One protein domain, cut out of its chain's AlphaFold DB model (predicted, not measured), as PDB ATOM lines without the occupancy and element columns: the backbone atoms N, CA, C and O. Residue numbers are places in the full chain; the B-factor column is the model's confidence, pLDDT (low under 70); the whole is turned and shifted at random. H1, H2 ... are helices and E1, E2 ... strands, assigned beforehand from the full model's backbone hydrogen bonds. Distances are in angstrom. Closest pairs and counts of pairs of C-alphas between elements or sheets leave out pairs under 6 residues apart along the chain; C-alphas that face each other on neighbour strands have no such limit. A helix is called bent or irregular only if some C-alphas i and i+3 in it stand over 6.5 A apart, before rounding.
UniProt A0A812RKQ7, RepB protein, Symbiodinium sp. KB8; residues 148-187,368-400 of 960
ATOM      1  N   VAL A 148     346.996 324.239 234.606       79.94
ATOM      2  CA  VAL A 148     346.617 322.846 234.864       79.94
ATOM      3  C   VAL A 148     347.861 321.965 234.850       79.94
ATOM      4  O   VAL A 148     348.668 322.000 233.919       79.94
ATOM      5  N   LYS A 149     348.005 321.165 235.900       80.81
ATOM      6  CA  LYS A 149     349.124 320.255 236.119       80.81
ATOM      7  C   LYS A 149     348.643 318.820 236.003       80.81
ATOM      8  O   LYS A 149     347.557 318.489 236.462       80.81
ATOM      9  N   LEU A 150     349.464 317.974 235.408       79.94
ATOM     10  CA  LEU A 150     349.311 316.530 235.409       79.94
ATOM     11  C   LEU A 150     350.388 315.961 236.328       79.94
ATOM     12  O   LEU A 150     351.578 315.995 236.013       79.94
ATOM     13  N   VAL A 151     349.948 315.483 237.480       79.06
ATOM     14  CA  VAL A 151     350.789 315.098 238.604       79.06
ATOM     15  C   VAL A 151     350.740 313.591 238.752       79.06
ATOM     16  O   VAL A 151     349.668 313.005 238.901       79.06
ATOM     17  N   LEU A 152     351.908 312.964 238.715       76.00
ATOM     18  CA  LEU A 152     352.054 311.567 239.090       76.00
ATOM     19  C   LEU A 152     352.334 311.495 240.592       76.00
ATOM     20  O   LEU A 152     353.392 311.932 241.044       76.00
ATOM     21  N   HIS A 153     351.380 310.958 241.347       75.44
ATOM     22  CA  HIS A 153     351.444 310.845 242.801       75.44
ATOM     23  C   HIS A 153     350.995 309.441 243.218       75.44
ATOM     24  O   HIS A 153     349.902 309.007 242.857       75.44
ATOM     25  N   ARG A 154     351.853 308.713 243.948       71.06
ATOM     26  CA  ARG A 154     351.623 307.311 244.369       71.06
ATOM     27  C   ARG A 154     351.202 306.390 243.208       71.06
ATOM     28  O   ARG A 154     350.217 305.662 243.313       71.06
ATOM     29  N   SER A 155     351.918 306.481 242.085       68.50
ATOM     30  CA  SER A 155     351.659 305.712 240.851       68.50
ATOM     31  C   SER A 155     350.279 305.946 240.213       68.50
ATOM     32  O   SER A 155     349.811 305.140 239.411       68.50
ATOM     33  N   ARG A 156     349.611 307.056 240.553       76.12
ATOM     34  CA  ARG A 156     348.332 307.475 239.969       76.12
ATOM     35  C   ARG A 156     348.450 308.856 239.344       76.12
ATOM     36  O   ARG A 156     349.171 309.721 239.843       76.12
ATOM     37  N   PHE A 157     347.729 309.058 238.246       78.69
ATOM     38  CA  PHE A 157     347.733 310.315 237.510       78.69
ATOM     39  C   PHE A 157     346.591 311.207 237.981       78.69
ATOM     40  O   PHE A 157     345.420 310.862 237.831       78.69
ATOM     41  N   TYR A 158     346.940 312.376 238.498       84.19
ATOM     42  CA  TYR A 158     345.999 313.407 238.906       84.19
ATOM     43  C   TYR A 158     346.118 314.618 237.997       84.19
ATOM     44  O   TYR A 158     347.218 315.037 237.646       84.19
ATOM     45  N   VAL A 159     344.984 315.210 237.643       86.25
ATOM     46  CA  VAL A 159     344.962 316.546 237.054       86.25
ATOM     47  C   VAL A 159     344.607 317.535 238.146       86.25
ATOM     48  O   VAL A 159     343.530 317.449 238.733       86.25
ATOM     49  N   GLU A 160     345.542 318.438 238.435       86.00
ATOM     50  CA  GLU A 160     345.481 319.401 239.531       86.00
ATOM     51  C   GLU A 160     345.447 320.831 238.979       86.00
ATOM     52  O   GLU A 160     346.151 321.169 238.022       86.00
ATOM     53  N   SER A 161     344.646 321.700 239.589       84.38
ATOM     54  CA  SER A 161     344.657 323.132 239.281       84.38
ATOM     55  C   SER A 161     344.235 323.951 240.502       84.38
ATOM     56  O   SER A 161     343.280 323.567 241.182       84.38
ATOM     57  N   PRO A 162     344.884 325.101 240.767       78.50
ATOM     58  CA  PRO A 162     344.371 326.074 241.730       78.50
ATOM     59  C   PRO A 162     343.121 326.806 241.203       78.50
ATOM     60  O   PRO A 162     342.395 327.428 241.973       78.50
ATOM     61  N   TYR A 163     342.833 326.728 239.896       81.44
ATOM     62  CA  TYR A 163     341.690 327.386 239.264       81.44
ATOM     63  C   TYR A 163     340.507 326.419 239.143       81.44
ATOM     64  O   TYR A 163     340.373 325.675 238.169       81.44
ATOM     65  N   SER A 164     339.609 326.461 240.125       79.19
ATOM     66  CA  SER A 164     338.462 325.548 240.211       79.19
ATOM     67  C   SER A 164     337.525 325.610 238.999       79.19
ATOM     68  O   SER A 164     337.099 324.570 238.498       79.19
ATOM     69  N   ALA A 165     337.250 326.807 238.474       80.50
ATOM     70  CA  ALA A 165     336.412 326.993 237.288       80.50
ATOM     71  C   ALA A 165     337.001 326.310 236.039       80.50
ATOM     72  O   ALA A 165     336.283 325.641 235.293       80.50
ATOM     73  N   LEU A 166     338.320 326.425 235.849       81.94
ATOM     74  CA  LEU A 166     339.028 325.806 234.729       81.94
ATOM     75  C   LEU A 166     339.012 324.279 234.845       81.94
ATOM     76  O   LEU A 166     338.733 323.591 233.867       81.94
ATOM     77  N   LEU A 167     339.265 323.748 236.045       83.94
ATOM     78  CA  LEU A 167     339.284 322.305 236.275       83.94
ATOM     79  C   LEU A 167     337.897 321.672 236.096       83.94
ATOM     80  O   LEU A 167     337.790 320.592 235.519       83.94
ATOM     81  N   ARG A 168     336.831 322.353 236.539       84.50
ATOM     82  CA  ARG A 168     335.446 321.905 236.324       84.50
ATOM     83  C   ARG A 168     335.069 321.918 234.845       84.50
ATOM     84  O   ARG A 168     334.507 320.939 234.363       84.50
ATOM     85  N   SER A 169     335.430 322.975 234.114       83.88
ATOM     86  CA  SER A 169     335.237 323.042 232.658       83.88
ATOM     87  C   SER A 169     335.976 321.909 231.937       83.88
ATOM     88  O   SER A 169     335.395 321.232 231.091       83.88
ATOM     89  N   LEU A 170     337.218 321.630 232.339       84.56
ATOM     90  CA  LEU A 170     338.016 320.537 231.793       84.56
ATOM     91  C   LEU A 170     337.402 319.160 232.090       84.56
ATOM     92  O   LEU A 170     337.340 318.311 231.206       84.56
ATOM     93  N   ALA A 171     336.922 318.934 233.313       83.56
ATOM     94  CA  ALA A 171     336.259 317.688 233.695       83.56
ATOM     95  C   ALA A 171     334.904 317.490 232.987       83.56
ATOM     96  O   ALA A 171     334.444 316.356 232.837       83.56
ATOM     97  N   ALA A 172     334.268 318.581 232.551       84.38
ATOM     98  CA  ALA A 172     333.050 318.547 231.760       84.38
ATOM     99  C   ALA A 172     333.304 318.227 230.275       84.38
ATOM    100  O   ALA A 172     332.351 317.861 229.590       84.38
ATOM    101  N   ASP A 173     334.534 318.294 229.754       87.12
ATOM    102  CA  ASP A 173     334.816 317.882 228.370       87.12
ATOM    103  C   ASP A 173     334.518 316.379 228.187       87.12
ATOM    104  O   ASP A 173     334.954 315.570 229.009       87.12
ATOM    105  N   PRO A 174     333.783 315.967 227.135       84.62
ATOM    106  CA  PRO A 174     333.338 314.581 226.972       84.62
ATOM    107  C   PRO A 174     334.501 313.582 226.920       84.62
ATOM    108  O   PRO A 174     334.424 312.528 227.545       84.62
ATOM    109  N   VAL A 175     335.610 313.936 226.260       85.44
ATOM    110  CA  VAL A 175     336.776 313.048 226.132       85.44
ATOM    111  C   VAL A 175     337.487 312.900 227.476       85.44
ATOM    112  O   VAL A 175     337.898 311.804 227.851       85.44
ATOM    113  N   VAL A 176     337.632 313.996 228.224       84.56
ATOM    114  CA  VAL A 176     338.284 313.976 229.544       84.56
ATOM    115  C   VAL A 176     337.423 313.238 230.568       84.56
ATOM    116  O   VAL A 176     337.948 312.457 231.362       84.56
ATOM    117  N   ARG A 177     336.101 313.425 230.513       85.00
ATOM    118  CA  ARG A 177     335.128 312.774 231.396       85.00
ATOM    119  C   ARG A 177     335.168 311.251 231.287       85.00
ATOM    120  O   ARG A 177     335.174 310.579 232.309       85.00
ATOM    121  N   GLU A 178     335.274 310.710 230.073       85.19
ATOM    122  CA  GLU A 178     335.433 309.264 229.826       85.19
ATOM    123  C   GLU A 178     336.764 308.696 230.350       85.19
ATOM    124  O   GLU A 178     336.901 307.497 230.609       85.19
ATOM    125  N   CYS A 179     337.779 309.550 230.490       83.94
ATOM    126  CA  CYS A 179     339.104 309.162 230.967       83.94
ATOM    127  C   CYS A 179     339.253 309.271 232.495       83.94
ATOM    128  O   CYS A 179     340.247 308.779 233.038       83.94
ATOM    129  N   ARG A 180     338.293 309.899 233.185       83.44
ATOM    130  CA  ARG A 180     338.313 310.125 234.636       83.44
ATOM    131  C   ARG A 180     337.996 308.840 235.401       83.44
ATOM    132  O   ARG A 180     337.073 308.106 235.057       83.44
ATOM    133  N   VAL A 181     338.731 308.605 236.484       81.50
ATOM    134  CA  VAL A 181     338.380 307.593 237.483       81.50
ATOM    135  C   VAL A 181     337.459 308.259 238.500       81.50
ATOM    136  O   VAL A 181     337.854 309.198 239.192       81.50
ATOM    137  N   LEU A 182     336.203 307.819 238.560       70.06
ATOM    138  CA  LEU A 182     335.284 308.227 239.618       70.06
ATOM    139  C   LEU A 182     335.673 307.467 240.888       70.06
ATOM    140  O   LEU A 182     335.759 306.239 240.875       70.06
ATOM    141  N   ALA A 183     335.967 308.194 241.965       55.84
ATOM    142  CA  ALA A 183     336.359 307.582 243.227       55.84
ATOM    143  C   ALA A 183     335.224 306.684 243.748       55.84
ATOM    144  O   ALA A 183     334.126 307.161 244.023       55.84
ATOM    145  N   SER A 184     335.494 305.384 243.899       41.19
ATOM    146  CA  SER A 184     334.668 304.510 244.732       41.19
ATOM    147  C   SER A 184     334.994 304.801 246.198       41.19
ATOM    148  O   SER A 184     336.167 304.869 246.570       41.19
ATOM    149  N   ALA A 185     333.965 304.973 247.028       42.16
ATOM    150  CA  ALA A 185     334.032 305.403 248.428       42.16
ATOM    151  C   ALA A 185     334.786 304.450 249.390       42.16
ATOM    152  O   ALA A 185     334.765 304.654 250.598       42.16
ATOM    153  N   ALA A 186     335.461 303.411 248.893       36.31
ATOM    154  CA  ALA A 186     335.940 302.288 249.697       36.31
ATOM    155  C   ALA A 186     337.422 302.351 250.133       36.31
ATOM    156  O   ALA A 186     337.936 301.343 250.611       36.31
ATOM    157  N   GLY A 187     338.144 303.477 249.993       40.56
ATOM    158  CA  GLY A 187     339.579 303.463 250.339       40.56
ATOM    159  C   GLY A 187     340.331 304.772 250.594       40.56
ATOM    160  O   GLY A 187     341.544 304.707 250.778       40.56
ATOM    161  N   GLN A 368     342.570 326.544 247.759       64.31
ATOM    162  CA  GLN A 368     342.411 325.087 247.753       64.31
ATOM    163  C   GLN A 368     342.663 324.539 246.339       64.31
ATOM    164  O   GLN A 368     341.965 324.901 245.392       64.31
ATOM    165  N   VAL A 369     343.655 323.658 246.188       76.62
ATOM    166  CA  VAL A 369     343.930 322.976 244.917       76.62
ATOM    167  C   VAL A 369     342.918 321.846 244.742       76.62
ATOM    168  O   VAL A 369     342.821 320.958 245.590       76.62
ATOM    169  N   LEU A 370     342.173 321.876 243.637       83.12
ATOM    170  CA  LEU A 370     341.275 320.788 243.259       83.12
ATOM    171  C   LEU A 370     342.015 319.788 242.376       83.12
ATOM    172  O   LEU A 370     342.838 320.173 241.538       83.12
ATOM    173  N   ARG A 371     341.687 318.501 242.534       87.19
ATOM    174  CA  ARG A 371     342.232 317.438 241.685       87.19
ATOM    175  C   ARG A 371     341.248 316.311 241.395       87.19
ATOM    176  O   ARG A 371     340.363 316.020 242.200       87.19
ATOM    177  N   PHE A 372     341.435 315.651 240.254       86.94
ATOM    178  CA  PHE A 372     340.732 314.415 239.897       86.94
ATOM    179  C   PHE A 372     341.680 313.390 239.263       86.94
ATOM    180  O   PHE A 372     342.675 313.760 238.643       86.94
ATOM    181  N   GLU A 373     341.374 312.105 239.436       85.94
ATOM    182  CA  GLU A 373     342.191 310.989 238.946       85.94
ATOM    183  C   GLU A 373     341.853 310.633 237.488       85.94
ATOM    184  O   GLU A 373     340.690 310.670 237.073       85.94
ATOM    185  N   ILE A 374     342.872 310.268 236.708       84.50
ATOM    186  CA  ILE A 374     342.766 309.847 235.307       84.50
ATOM    187  C   ILE A 374     343.382 308.464 235.133       84.50
ATOM    188  O   ILE A 374     344.412 308.140 235.724       84.50
ATOM    189  N   ARG A 375     342.774 307.651 234.264       77.06
ATOM    190  CA  ARG A 375     343.315 306.337 233.914       77.06
ATOM    191  C   ARG A 375     344.659 306.466 233.195       77.06
ATOM    192  O   ARG A 375     344.785 307.205 232.215       77.06
ATOM    193  N   ALA A 376     345.644 305.692 233.641       67.94
ATOM    194  CA  ALA A 376     347.006 305.733 233.111       67.94
ATOM    195  C   ALA A 376     347.095 305.441 231.597       67.94
ATOM    196  O   ALA A 376     347.920 306.030 230.906       67.94
ATOM    197  N   ASP A 377     346.209 304.599 231.050       68.94
ATOM    198  CA  ASP A 377     346.156 304.263 229.616       68.94
ATOM    199  C   ASP A 377     345.613 305.399 228.730       68.94
ATOM    200  O   ASP A 377     345.688 305.320 227.503       68.94
ATOM    201  N   LYS A 378     345.041 306.451 229.327       73.19
ATOM    202  CA  LYS A 378     344.398 307.563 228.612       73.19
ATOM    203  C   LYS A 378     345.068 308.915 228.815       73.19
ATOM    204  O   LYS A 378     344.594 309.912 228.272       73.19
ATOM    205  N   VAL A 379     346.193 308.965 229.521       70.50
ATOM    206  CA  VAL A 379     346.915 310.215 229.808       70.50
ATOM    207  C   VAL A 379     347.300 310.960 228.520       70.50
ATOM    208  O   VAL A 379     347.144 312.179 228.441       70.50
ATOM    209  N   ASP A 380     347.732 310.242 227.479       66.44
ATOM    210  CA  ASP A 380     348.059 310.833 226.172       66.44
ATOM    211  C   ASP A 380     346.848 311.415 225.456       66.44
ATOM    212  O   ASP A 380     346.928 312.495 224.870       66.44
ATOM    213  N   VAL A 381     345.704 310.737 225.552       73.75
ATOM    214  CA  VAL A 381     344.446 311.204 224.958       73.75
ATOM    215  C   VAL A 381     344.018 312.514 225.612       73.75
ATOM    216  O   VAL A 381     343.680 313.467 224.908       73.75
ATOM    217  N   VAL A 382     344.097 312.588 226.944       75.00
ATOM    218  CA  VAL A 382     343.761 313.797 227.700       75.00
ATOM    219  C   VAL A 382     344.737 314.925 227.365       75.00
ATOM    220  O   VAL A 382     344.288 316.011 227.014       75.00
ATOM    221  N   ARG A 383     346.055 314.686 227.358       72.69
ATOM    222  CA  ARG A 383     347.054 315.707 226.980       72.69
ATOM    223  C   ARG A 383     346.812 316.246 225.566       72.69
ATOM    224  O   ARG A 383     346.772 317.461 225.373       72.69
ATOM    225  N   ALA A 384     346.593 315.360 224.595       68.94
ATOM    226  CA  ALA A 384     346.317 315.736 223.211       68.94
ATOM    227  C   ALA A 384     344.964 316.446 223.047       68.94
ATOM    228  O   ALA A 384     344.800 317.282 222.158       68.94
ATOM    229  N   ARG A 385     343.960 316.118 223.870       78.19
ATOM    230  CA  ARG A 385     342.690 316.851 223.905       78.19
ATOM    231  C   ARG A 385     342.901 318.257 224.453       78.19
ATOM    232  O   ARG A 385     342.492 319.201 223.789       78.19
ATOM    233  N   CYS A 386     343.589 318.399 225.585       75.75
ATOM    234  CA  CYS A 386     343.794 319.694 226.234       75.75
ATOM    235  C   CYS A 386     344.640 320.657 225.388       75.75
ATOM    236  O   CYS A 386     344.353 321.851 225.344       75.75
ATOM    237  N   ALA A 387     345.616 320.135 224.640       69.56
ATOM    238  CA  ALA A 387     346.388 320.917 223.674       69.56
ATOM    239  C   ALA A 387     345.548 321.442 222.489       69.56
ATOM    240  O   ALA A 387     345.903 322.455 221.896       69.56
ATOM    241  N   ARG A 388     344.437 320.771 222.147       70.69
ATOM    242  CA  ARG A 388     343.533 321.139 221.039       70.69
ATOM    243  C   ARG A 388     342.315 321.957 221.473       70.69
ATOM    244  O   ARG A 388     341.509 322.321 220.620       70.69
ATOM    245  N   MET A 389     342.127 322.190 222.771       73.88
ATOM    246  CA  MET A 389     341.029 323.025 223.262       73.88
ATOM    247  C   MET A 389     341.272 324.503 222.942       73.88
ATOM    248  O   MET A 389     342.386 324.898 222.602       73.88
ATOM    249  N   HIS A 390     340.213 325.312 223.029       66.19
ATOM    250  CA  HIS A 390     340.283 326.746 222.779       66.19
ATOM    251  C   HIS A 390     339.804 327.529 224.013       66.19
ATOM    252  O   HIS A 390     338.620 327.434 224.344       66.19
ATOM    253  N   PRO A 391     340.684 328.289 224.698       64.25
ATOM    254  CA  PRO A 391     342.137 328.390 224.485       64.25
ATOM    255  C   PRO A 391     342.881 327.068 224.785       64.25
ATOM    256  O   PRO A 391     342.347 326.220 225.505       64.25
ATOM    257  N   PRO A 392     344.101 326.862 224.247       66.62
ATOM    258  CA  PRO A 392     344.894 325.662 224.516       66.62
ATOM    259  C   PRO A 392     345.340 325.617 225.981       66.62
ATOM    260  O   PRO A 392     345.859 326.599 226.514       66.62
ATOM    261  N   ILE A 393     345.162 324.458 226.623       73.88
ATOM    262  CA  ILE A 393     345.485 324.236 228.041       73.88
ATOM    263  C   ILE A 393     346.436 323.036 228.139       73.88
ATOM    264  O   ILE A 393     346.021 321.933 228.492       73.88
ATOM    265  N   PRO A 394     347.715 323.160 227.764       71.06
ATOM    266  CA  PRO A 394     348.613 322.021 227.855       71.06
ATOM    267  C   PRO A 394     348.903 321.667 229.309       71.06
ATOM    268  O   PRO A 394     349.111 322.524 230.167       71.06
ATOM    269  N   LEU A 395     348.932 320.361 229.557       73.44
ATOM    270  CA  LEU A 395     349.176 319.804 230.877       73.44
ATOM    271  C   LEU A 395     350.672 319.804 231.186       73.44
ATOM    272  O   LEU A 395     351.461 319.186 230.465       73.44
ATOM    273  N   MET A 396     351.042 320.446 232.290       71.81
ATOM    274  CA  MET A 396     352.408 320.423 232.808       71.81
ATOM    275  C   MET A 396     352.668 319.140 233.590       71.81
ATOM    276  O   MET A 396     351.948 318.849 234.539       71.81
ATOM    277  N   LEU A 397     353.694 318.384 233.201       73.19
ATOM    278  CA  LEU A 397     354.066 317.136 233.868       73.19
ATOM    279  C   LEU A 397     354.899 317.419 235.124       73.19
ATOM    280  O   LEU A 397     355.997 317.969 235.032       73.19
ATOM    281  N   GLU A 398     354.387 317.000 236.280       77.94
ATOM    282  CA  GLU A 398     355.113 316.987 237.552       77.94
ATOM    283  C   GLU A 398     355.146 315.562 238.120       77.94
ATOM    284  O   GLU A 398     354.153 314.832 238.078       77.94
ATOM    285  N   TYR A 399     356.292 315.175 238.675       80.38
ATOM    286  CA  TYR A 399     356.477 313.892 239.344       80.38
ATOM    287  C   TYR A 399     356.738 314.099 240.833       80.38
ATOM    288  O   TYR A 399     357.699 314.768 241.227       80.38
ATOM    289  N   ASP A 400     355.886 313.501 241.660       80.25
ATOM    290  CA  ASP A 400     356.054 313.459 243.105       80.25
ATOM    291  C   ASP A 400     356.874 312.230 243.518       80.25
ATOM    292  O   ASP A 400     356.362 311.190 243.934       80.25
TER     293      ASP A 400
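What this domain is: This is residues 148 to 187 and 368 to 400 of the 960 residues of the protein "RepB protein" of Symbiodinium sp. KB8 (UniProt A0A812RKQ7). What shape would one see first? A strongly twisted sheet of four strands has the helices H1 and H3 over one face and no named helix on the other, in two layers; the short H2 packs on H3. What is it made of? The printed part has 73 residues with three named helices and four named strands, in the order E1 E2 H1 H2 E3 H3 E4, class mixed; the mixed sheet runs E3, E2, E1, E4. How large is it? It is compact, with a radius of gyration of the C-alphas of 11.5 A, and spans 36 by 24 by 21 A.

How they stand to each other: How do the strands pair? Inner strands E1, residues 149 to 153, and E2, residues 156 to 161, form an antiparallel hairpin, with N 151 and O 158 within hydrogen-bond range at 2.8 A. Edge strand E3, residues 370 to 374, is antiparallel to E2, with N 159 and O 372 at 2.9 A. Edge strand E4, residues 396 to 399, is parallel to E1, with N 150 and O 396 at 2.8 A. Which helices are on the sheet? H1, residues 164 to 172, runs along the strands over E3 and E2; its closest C-alphas to E2 are those of Leu 167 and Ser 161, 6.2 A apart. H3, residues 376 to 387, is on the same face at a height over the sheet of 8.8 A, along the strands over E2, with the C-alphas of Ala 376 and Phe 157 closest at 6.4 A; H1 and H3 are only just apart, at 8.1 A. E3, H3 and E4 form a split strand-helix-strand unit, its two strands running the same way with E2 and E1 between them, and its crossover is right-handed. Where is H2? H2, residues 174 to 179, touches H3 at a shallow tilt of 27 degrees, opposite ways, with the C-alphas of Val 176 and Val 382 closest at 5.8 A; it only grazes the sheet with residues 176 to 179. How do the helix backbones read? Every O i to N i+4 pair is within hydrogen-bond range in H1 and H2, and 6 of 8 in H3.

Where its parts are: Where do the ends lie? E1 begins at C-alpha 149, (349.124, 320.255, 236.119), and E4 ends at C-alpha 399, (356.477, 313.892, 239.344). Which elements are longer? From first to last C-alpha, H3 measures 17.9 A, E2 16.1 A, E3 13.6 A and H1 12.2 A. H3 is irregular: C-alphas 377 and 380 are 7.7 A apart.

The domain as a whole: Where is the cut? Residues 188 to 367 are not printed, and C-alphas 187 and 368 are 22.0 A apart. Is any link long? Of the links printed whole, H3 to E4 is short and the others are tight. Where is confidence low? Mean pLDDT of the printed part is 75.5, with residues 183 to 187 among those under 70.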